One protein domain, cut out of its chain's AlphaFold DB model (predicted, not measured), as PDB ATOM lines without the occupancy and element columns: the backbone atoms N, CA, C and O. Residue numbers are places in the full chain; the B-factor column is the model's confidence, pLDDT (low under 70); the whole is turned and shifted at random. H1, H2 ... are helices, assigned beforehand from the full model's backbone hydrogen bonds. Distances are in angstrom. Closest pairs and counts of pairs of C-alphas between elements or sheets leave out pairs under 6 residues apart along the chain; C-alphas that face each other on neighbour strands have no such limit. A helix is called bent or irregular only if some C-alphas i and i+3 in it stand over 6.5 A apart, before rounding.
ATOM      1  N   CYS A  86      26.977 -39.595   9.225       79.50
ATOM      2  CA  CYS A  86      26.575 -38.254   9.662       79.50
ATOM      3  C   CYS A  86      25.373 -37.704   8.864       79.50
ATOM      4  O   CYS A  86      24.790 -36.690   9.243       79.50
ATOM      5  N   GLY A  87      24.992 -38.353   7.758       75.31
ATOM      6  CA  GLY A  87      23.731 -38.091   7.076       75.31
ATOM      7  C   GLY A  87      23.702 -36.813   6.244       75.31
ATOM      8  O   GLY A  87      22.623 -36.435   5.806       75.31
ATOM      9  N   SER A  88      24.838 -36.159   5.965       77.44
ATOM     10  CA  SER A  88      24.863 -34.922   5.160       77.44
ATOM     11  C   SER A  88      24.207 -35.087   3.788       77.44
ATOM     12  O   SER A  88      23.520 -34.179   3.325       77.44
ATOM     13  N   ASN A  89      24.368 -36.255   3.156       80.31
ATOM     14  CA  ASN A  89      23.692 -36.564   1.896       80.31
ATOM     15  C   ASN A  89      22.171 -36.595   2.090       80.31
ATOM     16  O   ASN A  89      21.453 -35.862   1.420       80.31
ATOM     17  N   THR A  90      21.678 -37.369   3.059       80.44
ATOM     18  CA  THR A  90      20.248 -37.438   3.398       80.44
ATOM     19  C   THR A  90      19.682 -36.068   3.774       80.44
ATOM     20  O   THR A  90      18.634 -35.689   3.263       80.44
ATOM     21  N   LEU A  91      20.388 -35.290   4.600       77.38
ATOM     22  CA  LEU A  91      19.987 -33.943   5.002       77.38
ATOM     23  C   LEU A  91      19.838 -33.029   3.785       77.38
ATOM     24  O   LEU A  91      18.846 -32.320   3.680       77.38
ATOM     25  N   MET A  92      20.779 -33.058   2.841       79.31
ATOM     26  CA  MET A  92      20.694 -32.231   1.639       79.31
ATOM     27  C   MET A  92      19.460 -32.584   0.793       79.31
ATOM     28  O   MET A  92      18.718 -31.681   0.414       79.31
ATOM     29  N   TYR A  93      19.197 -33.875   0.560       79.19
ATOM     30  CA  TYR A  93      18.074 -34.326  -0.272       79.19
ATOM     31  C   TYR A  93      16.703 -34.171   0.395       79.19
ATOM     32  O   TYR A  93      15.737 -33.809  -0.272       79.19
ATOM     33  N   TYR A  94      16.610 -34.433   1.698       79.19
ATOM     34  CA  TYR A  94      15.339 -34.467   2.426       79.19
ATOM     35  C   TYR A  94      15.100 -33.244   3.309       79.19
ATOM     36  O   TYR A  94      14.059 -33.168   3.953       79.19
ATOM     37  N   SER A  95      16.012 -32.268   3.320       77.25
ATOM     38  CA  SER A  95      15.872 -31.035   4.102       77.25
ATOM     39  C   SER A  95      14.527 -30.348   3.897       77.25
ATOM     40  O   SER A  95      13.829 -30.061   4.860       77.25
ATOM     41  N   ALA A  96      14.141 -30.114   2.644       77.12
ATOM     42  CA  ALA A  96      12.883 -29.470   2.294       77.12
ATOM     43  C   ALA A  96      11.670 -30.155   2.945       77.12
ATOM     44  O   ALA A  96      10.802 -29.475   3.484       77.12
ATOM     45  N   THR A  97      11.625 -31.489   2.923       76.69
ATOM     46  CA  THR A  97      10.547 -32.281   3.530       76.69
ATOM     47  C   THR A  97      10.626 -32.252   5.052       76.69
ATOM     48  O   THR A  97       9.641 -31.956   5.711       76.69
ATOM     49  N   LEU A  98      11.813 -32.475   5.611       74.50
ATOM     50  CA  LEU A  98      12.034 -32.544   7.051       74.50
ATOM     51  C   LEU A  98      11.725 -31.210   7.748       74.50
ATOM     52  O   LEU A  98      11.103 -31.200   8.798       74.50
ATOM     53  N   PHE A  99      12.064 -30.073   7.138       73.06
ATOM     54  CA  PHE A  99      11.689 -28.758   7.671       73.06
ATOM     55  C   PHE A  99      10.240 -28.367   7.374       73.06
ATOM     56  O   PHE A  99       9.663 -27.587   8.129       73.06
ATOM     57  N   LYS A 100       9.630 -28.917   6.318       74.88
ATOM     58  CA  LYS A 100       8.186 -28.783   6.095       74.88
ATOM     59  C   LYS A 100       7.396 -29.473   7.208       74.88
ATOM     60  O   LYS A 100       6.420 -28.898   7.677       74.88
ATOM     61  N   ASP A 101       7.850 -30.640   7.660       70.56
ATOM     62  CA  ASP A 101       7.234 -31.369   8.776       70.56
ATOM     63  C   ASP A 101       7.363 -30.605  10.110       70.56
ATOM     64  O   ASP A 101       6.450 -30.653  10.926       70.56
ATOM     65  N   ILE A 102       8.425 -29.802  10.278       69.44
ATOM     66  CA  ILE A 102       8.633 -28.885  11.423       69.44
ATOM     67  C   ILE A 102       7.818 -27.567  11.278       69.44
ATOM     68  O   ILE A 102       7.866 -26.679  12.126       69.44
ATOM     69  N   GLY A 103       7.041 -27.400  10.198       65.81
ATOM     70  CA  GLY A 103       6.135 -26.258  10.002       65.81
ATOM     71  C   GLY A 103       6.681 -25.104   9.150       65.81
ATOM     72  O   GLY A 103       6.056 -24.043   9.080       65.81
ATOM     73  N   PHE A 104       7.813 -25.271   8.453       68.25
ATOM     74  CA  PHE A 104       8.285 -24.257   7.502       68.25
ATOM     75  C   PHE A 104       7.480 -24.287   6.197       68.25
ATOM     76  O   PHE A 104       7.517 -25.245   5.426       68.25
ATOM     77  N   ASN A 105       6.813 -23.171   5.895       66.38
ATOM     78  CA  ASN A 105       5.899 -23.050   4.752       66.38
ATOM     79  C   ASN A 105       6.610 -22.904   3.380       66.38
ATOM     80  O   ASN A 105       5.962 -22.916   2.337       66.38
ATOM     81  N   GLN A 106       7.947 -22.758   3.356       73.19
ATOM     82  CA  GLN A 106       8.748 -22.556   2.133       73.19
ATOM     83  C   GLN A 106       9.927 -23.550   2.014       73.19
ATOM     84  O   GLN A 106      11.079 -23.186   2.265       73.19
ATOM     85  N   PRO A 107       9.677 -24.797   1.575       70.25
ATOM     86  CA  PRO A 107      10.700 -25.848   1.460       70.25
ATOM     87  C   PRO A 107      11.894 -25.474   0.562       70.25
ATOM     88  O   PRO A 107      13.035 -25.836   0.851       70.25
ATOM     89  N   THR A 108      11.659 -24.707  -0.507       75.56
ATOM     90  CA  THR A 108      12.712 -24.267  -1.439       75.56
ATOM     91  C   THR A 108      13.713 -23.316  -0.782       75.56
ATOM     92  O   THR A 108      14.918 -23.444  -0.996       75.56
ATOM     93  N   ALA A 109      13.238 -22.383   0.051       77.12
ATOM     94  CA  ALA A 109      14.100 -21.438   0.759       77.12
ATOM     95  C   ALA A 109      15.018 -22.166   1.754       77.12
ATOM     96  O   ALA A 109      16.207 -21.865   1.843       77.12
ATOM     97  N   VAL A 110      14.493 -23.184   2.438       78.75
ATOM     98  CA  VAL A 110      15.259 -23.998   3.389       78.75
ATOM     99  C   VAL A 110      16.362 -24.800   2.692       78.75
ATOM    100  O   VAL A 110      17.514 -24.774   3.129       78.75
ATOM    101  N   GLY A 111      16.047 -25.454   1.568       80.31
ATOM    102  CA  GLY A 111      17.046 -26.185   0.780       80.31
ATOM    103  C   GLY A 111      18.185 -25.286   0.276       80.31
ATOM    104  O   GLY A 111      19.356 -25.676   0.315       80.31
ATOM    105  N   LEU A 112      17.863 -24.051  -0.131       83.25
ATOM    106  CA  LEU A 112      18.852 -23.048  -0.542       83.25
ATOM    107  C   LEU A 112      19.749 -22.604   0.617       83.25
ATOM    108  O   LEU A 112      20.964 -22.527   0.440       83.25
ATOM    109  N   ILE A 113      19.187 -22.359   1.805       85.38
ATOM    110  CA  ILE A 113      19.962 -21.986   2.999       85.38
ATOM    111  C   ILE A 113      20.935 -23.103   3.379       85.38
ATOM    112  O   ILE A 113      22.105 -22.832   3.648       85.38
ATOM    113  N   ILE A 114      20.495 -24.360   3.355       83.50
ATOM    114  CA  ILE A 114      21.340 -25.510   3.703       83.50
ATOM    115  C   ILE A 114      22.456 -25.692   2.681       83.50
ATOM    116  O   ILE A 114      23.617 -25.858   3.058       83.50
ATOM    117  N   THR A 115      22.130 -25.618   1.392       84.56
ATOM    118  CA  THR A 115      23.125 -25.732   0.319       84.56
ATOM    119  C   THR A 115      24.136 -24.586   0.389       84.56
ATOM    120  O   THR A 115      25.344 -24.822   0.340       84.56
ATOM    121  N   GLY A 116      23.665 -23.352   0.583       88.69
ATOM    122  CA  GLY A 116      24.512 -22.171   0.741       88.69
ATOM    123  C   GLY A 116      25.414 -22.257   1.971       88.69
ATOM    124  O   GLY A 116      26.608 -21.985   1.885       88.69
ATOM    125  N   THR A 117      24.878 -22.726   3.097       86.44
ATOM    126  CA  THR A 117      25.644 -22.941   4.331       86.44
ATOM    127  C   THR A 117      26.730 -23.998   4.120       86.44
ATOM    128  O   THR A 117      27.894 -23.746   4.429       86.44
ATOM    129  N   ASN A 118      26.404 -25.141   3.503       87.75
ATOM    130  CA  ASN A 118      27.386 -26.173   3.152       87.75
ATOM    131  C   ASN A 118      28.486 -25.636   2.223       87.75
ATOM    132  O   ASN A 118      29.664 -25.934   2.425       87.75
ATOM    133  N   PHE A 119      28.126 -24.812   1.237       88.94
ATOM    134  CA  PHE A 119      29.087 -24.178   0.338       88.94
ATOM    135  C   PHE A 119      30.033 -23.226   1.084       88.94
ATOM    136  O   PHE A 119      31.254 -23.333   0.942       88.94
ATOM    137  N   LEU A 120      29.493 -22.343   1.930       92.88
ATOM    138  CA  LEU A 120      30.281 -21.400   2.729       92.88
ATOM    139  C   LEU A 120      31.233 -22.127   3.684       92.88
ATOM    140  O   LEU A 120      32.428 -21.825   3.709       92.88
ATOM    141  N   PHE A 121      30.739 -23.127   4.418       87.50
ATOM    142  CA  PHE A 121      31.573 -23.929   5.313       87.50
ATOM    143  C   PHE A 121      32.646 -24.710   4.559       87.50
ATOM    144  O   PHE A 121      33.776 -24.787   5.037       87.50
ATOM    145  N   THR A 122      32.343 -25.232   3.369       89.06
ATOM    146  CA  THR A 122      33.345 -25.890   2.517       89.06
ATOM    147  C   THR A 122      34.443 -24.911   2.116       89.06
ATOM    148  O   THR A 122      35.625 -25.233   2.215       89.06
ATOM    149  N   HIS A 123      34.078 -23.690   1.721       92.00
ATOM    150  CA  HIS A 123      35.044 -22.663   1.334       92.00
ATOM    151  C   HIS A 123      35.958 -22.264   2.503       92.00
ATOM    152  O   HIS A 123      37.178 -22.179   2.359       92.00
ATOM    153  N   ILE A 124      35.372 -22.093   3.692       88.81
ATOM    154  CA  ILE A 124      36.102 -21.851   4.939       88.81
ATOM    155  C   ILE A 124      37.038 -23.031   5.237       88.81
ATOM    156  O   ILE A 124      38.232 -22.828   5.453       88.81
ATOM    157  N   ALA A 125      36.538 -24.267   5.184       85.88
ATOM    158  CA  ALA A 125      37.326 -25.465   5.449       85.88
ATOM    159  C   ALA A 125      38.526 -25.592   4.500       85.88
ATOM    160  O   ALA A 125      39.629 -25.872   4.963       85.88
ATOM    161  N   LEU A 126      38.349 -25.313   3.203       87.75
ATOM    162  CA  LEU A 126      39.435 -25.306   2.216       87.75
ATOM    163  C   LEU A 126      40.502 -24.250   2.518       87.75
ATOM    164  O   LEU A 126      41.678 -24.489   2.280       87.75
ATOM    165  N   LYS A 127      40.128 -23.098   3.080       87.00
ATOM    166  CA  LYS A 127      41.108 -22.081   3.481       87.00
ATOM    167  C   LYS A 127      41.880 -22.493   4.738       87.00
ATOM    168  O   LYS A 127      43.083 -22.264   4.834       87.00
ATOM    169  N   TYR A 128      41.199 -23.098   5.710       84.75
ATOM    170  CA  TYR A 128      41.814 -23.489   6.981       84.75
ATOM    171  C   TYR A 128      42.599 -24.808   6.904       84.75
ATOM    172  O   TYR A 128      43.511 -25.009   7.711       84.75
ATOM    173  N   ILE A 129      42.305 -25.690   5.938       86.44
ATOM    174  CA  ILE A 129      42.955 -27.007   5.818       86.44
ATOM    175  C   ILE A 129      44.453 -26.934   5.569       86.44
ATOM    176  O   ILE A 129      45.205 -27.718   6.159       86.44
ATOM    177  N   ASP A 130      44.876 -25.959   4.773       83.19
ATOM    178  CA  ASP A 130      46.278 -25.774   4.424       83.19
ATOM    179  C   ASP A 130      47.076 -25.123   5.568       83.19
ATOM    180  O   ASP A 130      48.281 -25.333   5.666       83.19
ATOM    181  N   ILE A 131      46.406 -24.409   6.484       82.94
ATOM    182  CA  ILE A 131      47.040 -23.712   7.618       82.94
ATOM    183  C   ILE A 131      47.123 -24.614   8.858       82.94
ATOM    184  O   ILE A 131      48.166 -24.718   9.501       82.94
ATOM    185  N   VAL A 132      46.018 -25.269   9.224       79.75
ATOM    186  CA  VAL A 132      45.904 -26.037  10.481       79.75
ATOM    187  C   VAL A 132      46.404 -27.477  10.313       79.75
ATOM    188  O   VAL A 132      46.854 -28.111  11.274       79.75
ATOM    189  N   GLY A 133      46.366 -27.993   9.083       77.38
ATOM    190  CA  GLY A 133      46.760 -29.350   8.737       77.38
ATOM    191  C   GLY A 133      45.606 -30.355   8.828       77.38
ATOM    192  O   GLY A 133      44.815 -30.373   9.774       77.38
ATOM    193  N   ARG A 134      45.558 -31.260   7.842       76.81
ATOM    194  CA  ARG A 134      44.458 -32.220   7.607       76.81
ATOM    195  C   ARG A 134      44.076 -33.061   8.828       76.81
ATOM    196  O   ARG A 134      42.897 -33.276   9.084       76.81
ATOM    197  N   ARG A 135      45.063 -33.527   9.602       76.69
ATOM    198  CA  ARG A 135      44.826 -34.428  10.743       76.69
ATOM    199  C   ARG A 135      44.133 -33.728  11.915       76.69
ATOM    200  O   ARG A 135      43.258 -34.320  12.532       76.69
ATOM    201  N   LYS A 136      44.508 -32.480  12.211       79.19
ATOM    202  CA  LYS A 136      43.954 -31.729  13.348       79.19
ATOM    203  C   LYS A 136      42.495 -31.353  13.107       79.19
ATOM    204  O   LYS A 136      41.679 -31.520  14.001       79.19
ATOM    205  N   ILE A 137      42.164 -30.928  11.889       80.44
ATOM    206  CA  ILE A 137      40.783 -30.587  11.515       80.44
ATOM    207  C   ILE A 137      39.861 -31.790  11.678       80.44
ATOM    208  O   ILE A 137      38.805 -31.658  12.279       80.44
ATOM    209  N   MET A 138      40.297 -32.968  11.227       75.50
ATOM    210  CA  MET A 138      39.526 -34.204  11.357       75.50
ATOM    211  C   MET A 138      39.278 -34.596  12.824       75.50
ATOM    212  O   MET A 138      38.202 -35.078  13.167       75.50
ATOM    213  N   THR A 139      40.256 -34.381  13.710       79.56
ATOM    214  CA  THR A 139      40.090 -34.651  15.148       79.56
ATOM    215  C   THR A 139      39.176 -33.629  15.829       79.56
ATOM    216  O   THR A 139      38.422 -34.004  16.718       79.56
ATOM    217  N   ILE A 140      39.205 -32.362  15.406       82.88
ATOM    218  CA  ILE A 140      38.363 -31.288  15.964       82.88
ATOM    219  C   ILE A 140      36.917 -31.380  15.456       82.88
ATOM    220  O   ILE A 140      35.984 -31.094  16.203       82.88
ATOM    221  N   SER A 141      36.699 -31.811  14.209       78.94
ATOM    222  CA  SER A 141      35.353 -31.933  13.637       78.94
ATOM    223  C   SER A 141      34.546 -33.080  14.246       78.94
ATOM    224  O   SER A 141      33.326 -32.979  14.331       78.94
ATOM    225  N   ALA A 142      35.205 -34.154  14.688       78.81
ATOM    226  CA  ALA A 142      34.549 -35.327  15.267       78.81
ATOM    227  C   ALA A 142      33.652 -35.004  16.486       78.81
ATOM    228  O   ALA A 142      32.468 -35.338  16.434       78.81
ATOM    229  N   PRO A 143      34.130 -34.322  17.549       83.94
ATOM    230  CA  PRO A 143      33.259 -33.929  18.654       83.94
ATOM    231  C   PRO A 143      32.165 -32.956  18.200       83.94
ATOM    232  O   PRO A 143      31.020 -33.117  18.608       83.94
ATOM    233  N   GLY A 144      32.470 -32.010  17.303       82.75
ATOM    234  CA  GLY A 144      31.474 -31.077  16.763       82.75
ATOM    235  C   GLY A 144      30.303 -31.777  16.063       82.75
ATOM    236  O   GLY A 144      29.150 -31.416  16.287       82.75
ATOM    237  N   MET A 145      30.577 -32.824  15.278       81.31
ATOM    238  CA  MET A 145      29.536 -33.641  14.642       81.31
ATOM    239  C   MET A 145      28.708 -34.421  15.665       81.31
ATOM    240  O   MET A 145      27.487 -34.459  15.545       81.31
ATOM    241  N   ILE A 146      29.338 -35.004  16.690       84.12
ATOM    242  CA  ILE A 146      28.622 -35.720  17.759       84.12
ATOM    243  C   ILE A 146      27.661 -34.770  18.484       84.12
ATOM    244  O   ILE A 146      26.492 -35.104  18.672       84.12
ATOM    245  N   PHE A 147      28.118 -33.566  18.836       87.44
ATOM    246  CA  PHE A 147      27.266 -32.547  19.455       87.44
ATOM    247  C   PHE A 147      26.122 -32.105  18.532       87.44
ATOM    248  O   PHE A 147      24.981 -32.016  18.976       87.44
ATOM    249  N   GLY A 148      26.387 -31.880  17.243       81.62
ATOM    250  CA  GLY A 148      25.348 -31.493  16.281       81.62
ATOM    251  C   GLY A 148      24.279 -32.571  16.078       81.62
ATOM    252  O   GLY A 148      23.086 -32.271  16.086       81.62
ATOM    253  N   LEU A 149      24.695 -33.833  15.949       79.81
ATOM    254  CA  LEU A 149      23.786 -34.970  15.773       79.81
ATOM    255  C   LEU A 149      22.963 -35.256  17.031       79.81
ATOM    256  O   LEU A 149      21.772 -35.536  16.927       79.81
ATOM    257  N   THR A 150      23.570 -35.159  18.216       85.38
ATOM    258  CA  THR A 150      22.841 -35.323  19.483       85.38
ATOM    259  C   THR A 150      21.830 -34.202  19.690       85.38
ATOM    260  O   THR A 150      20.685 -34.492  20.023       85.38
ATOM    261  N   LEU A 151      22.193 -32.946  19.406       85.12
ATOM    262  CA  LEU A 151      21.260 -31.820  19.469       85.12
ATOM    263  C   LEU A 151      20.098 -31.987  18.482       85.12
ATOM    264  O   LEU A 151      18.947 -31.816  18.869       85.12
ATOM    265  N   GLY A 152      20.388 -32.372  17.234       78.62
ATOM    266  CA  GLY A 152      19.356 -32.663  16.238       78.62
ATOM    267  C   GLY A 152      18.430 -33.792  16.694       78.62
ATOM    268  O   GLY A 152      17.214 -33.640  16.664       78.62
ATOM    269  N   SER A 153      18.993 -34.891  17.202       82.12
ATOM    270  CA  SER A 153      18.215 -36.012  17.738       82.12
ATOM    271  C   SER A 153      17.325 -35.603  18.913       82.12
ATOM    272  O   SER A 153      16.198 -36.081  18.998       82.12
ATOM    273  N   ILE A 154      17.805 -34.740  19.814       83.00
ATOM    274  CA  ILE A 154      17.016 -34.224  20.941       83.00
ATOM    275  C   ILE A 154      15.902 -33.306  20.434       83.00
ATOM    276  O   ILE A 154      14.773 -33.447  20.887       83.00
ATOM    277  N   ALA A 155      16.184 -32.426  19.470       77.75
ATOM    278  CA  ALA A 155      15.183 -31.545  18.873       77.75
ATOM    279  C   ALA A 155      14.034 -32.343  18.228       77.75
ATOM    280  O   ALA A 155      12.874 -32.124  18.564       77.75
ATOM    281  N   PHE A 156      14.347 -33.356  17.409       70.19
ATOM    282  CA  PHE A 156      13.327 -34.257  16.852       70.19
ATOM    283  C   PHE A 156      12.599 -35.071  17.920       70.19
ATOM    284  O   PHE A 156      11.400 -35.329  17.798       70.19
ATOM    285  N   HIS A 157      13.304 -35.494  18.973       75.56
ATOM    286  CA  HIS A 157      12.677 -36.218  20.069       75.56
ATOM    287  C   HIS A 157      11.716 -35.330  20.864       75.56
ATOM    288  O   HIS A 157      10.660 -35.808  21.254       75.56
ATOM    289  N   TRP A 158      12.026 -34.049  21.070       68.50
ATOM    290  CA  TRP A 158      11.132 -33.098  21.737       68.50
ATOM    291  C   TRP A 158       9.873 -32.818  20.920       68.50
ATOM    292  O   TRP A 158       8.787 -32.783  21.491       68.50
ATOM    293  N   GLU A 159       9.977 -32.746  19.594       60.28
ATOM    294  CA  GLU A 159       8.789 -32.680  18.732       60.28
ATOM    295  C   GLU A 159       7.978 -33.985  18.761       60.28
ATOM    296  O   GLU A 159       6.750 -33.959  18.798       60.28
ATOM    297  N   SER A 160       8.654 -35.136  18.852       58.75
ATOM    298  CA  SER A 160       8.000 -36.450  18.956       58.75
ATOM    299  C   SER A 160       7.381 -36.727  20.335       58.75
ATOM    300  O   SER A 160       6.447 -37.518  20.435       58.75
ATOM    301  N   CYS A 161       7.911 -36.125  21.408       53.59
ATOM    302  CA  CYS A 161       7.529 -36.408  22.796       53.59
ATOM    303  C   CYS A 161       6.724 -35.274  23.458       53.59
ATOM    304  O   CYS A 161       6.224 -35.456  24.565       53.59
ATOM    305  N   GLY A 162       6.533 -34.126  22.799       54.16
ATOM    306  CA  GLY A 162       5.788 -33.028  23.408       54.16
ATOM    307  C   GLY A 162       5.530 -31.814  22.528       54.16
ATOM    308  O   GLY A 162       5.907 -30.720  22.930       54.16
ATOM    309  N   PHE A 163       4.809 -31.983  21.410       42.78
ATOM    310  CA  PHE A 163       3.795 -31.000  21.000       42.78
ATOM    311  C   PHE A 163       2.729 -31.540  20.024       42.78
ATOM    312  O   PHE A 163       2.681 -31.154  18.856       42.78
ATOM    313  N   PRO A 164       1.773 -32.365  20.474       51.44
ATOM    314  CA  PRO A 164       0.421 -32.218  19.969       51.44
ATOM    315  C   PRO A 164      -0.225 -31.016  20.689       51.44
ATOM    316  O   PRO A 164      -0.242 -30.968  21.914       51.44
TER     317      PRO A 164
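This is residues 86 to 164 of the 182 residues of the protein "General substrate transporter" of Fibularhizoctonia sp. CBS 109695 (UniProt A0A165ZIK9). Two long helices, H2 and H3, make an open V, joined at its point by one residue, Gly 133, and the short H1 folds back on the first part of H2 near the open end of the V. H1 and H2 form a helical hairpin, while H3 is the far arm and touches neither helix. The printed part has 79 residues with three named helices, H1, H2, H3 along the chain, and no named strand; the class is all helix. It is loose, with a radius of gyration of the C-alphas of 15.3 A, and only just flat, spanning 48 by 26 by 14 A.

Start with H1, residues 88 to 101, and H2, residues 107 to 132: they touch, closest at the C-alphas of Ala 96 and Pro 107, 4.3 A apart. H2 touches H1 with residues 107 to 115 alone. They run opposite ways at a shallow tilt of 32 degrees, only just short of steep. Go on to H3, residues 134 to 162, which is close to but not clearly touching H2; their closest C-alphas, those of Ile 129 and Ile 137, are 7.1 A apart. H2 and H3 run opposite ways at a shallow tilt of 25 degrees. H1 and H3 are apart. O i to N i+4 pairs are within hydrogen-bond range for 8 of 10 in H1, 20 of 22 in H2 and 23 of 25 in H3.

Find C-alpha 88 at (24.863, -34.922, 5.160), where H1 begins; it is irregular, with C-alphas 93 and 96 7.6 A apart, and measures 18.3 A. H2 runs 36.3 A from C-alpha 107 at (10.700, -25.848, 1.460), with a kink of 27 degrees near residue 126. H3 runs 41.8 A to C-alpha 162 at (5.788, -33.028, 23.408), with a kink of 27 degrees near residue 141.

The C-alphas farthest apart, those of Ile 131 and Pro 164, are 49.0 A apart. The printed part has no cut, and both links are tight. Look for pLDDT under 70 at residues 102 to 105 and 158 to 164.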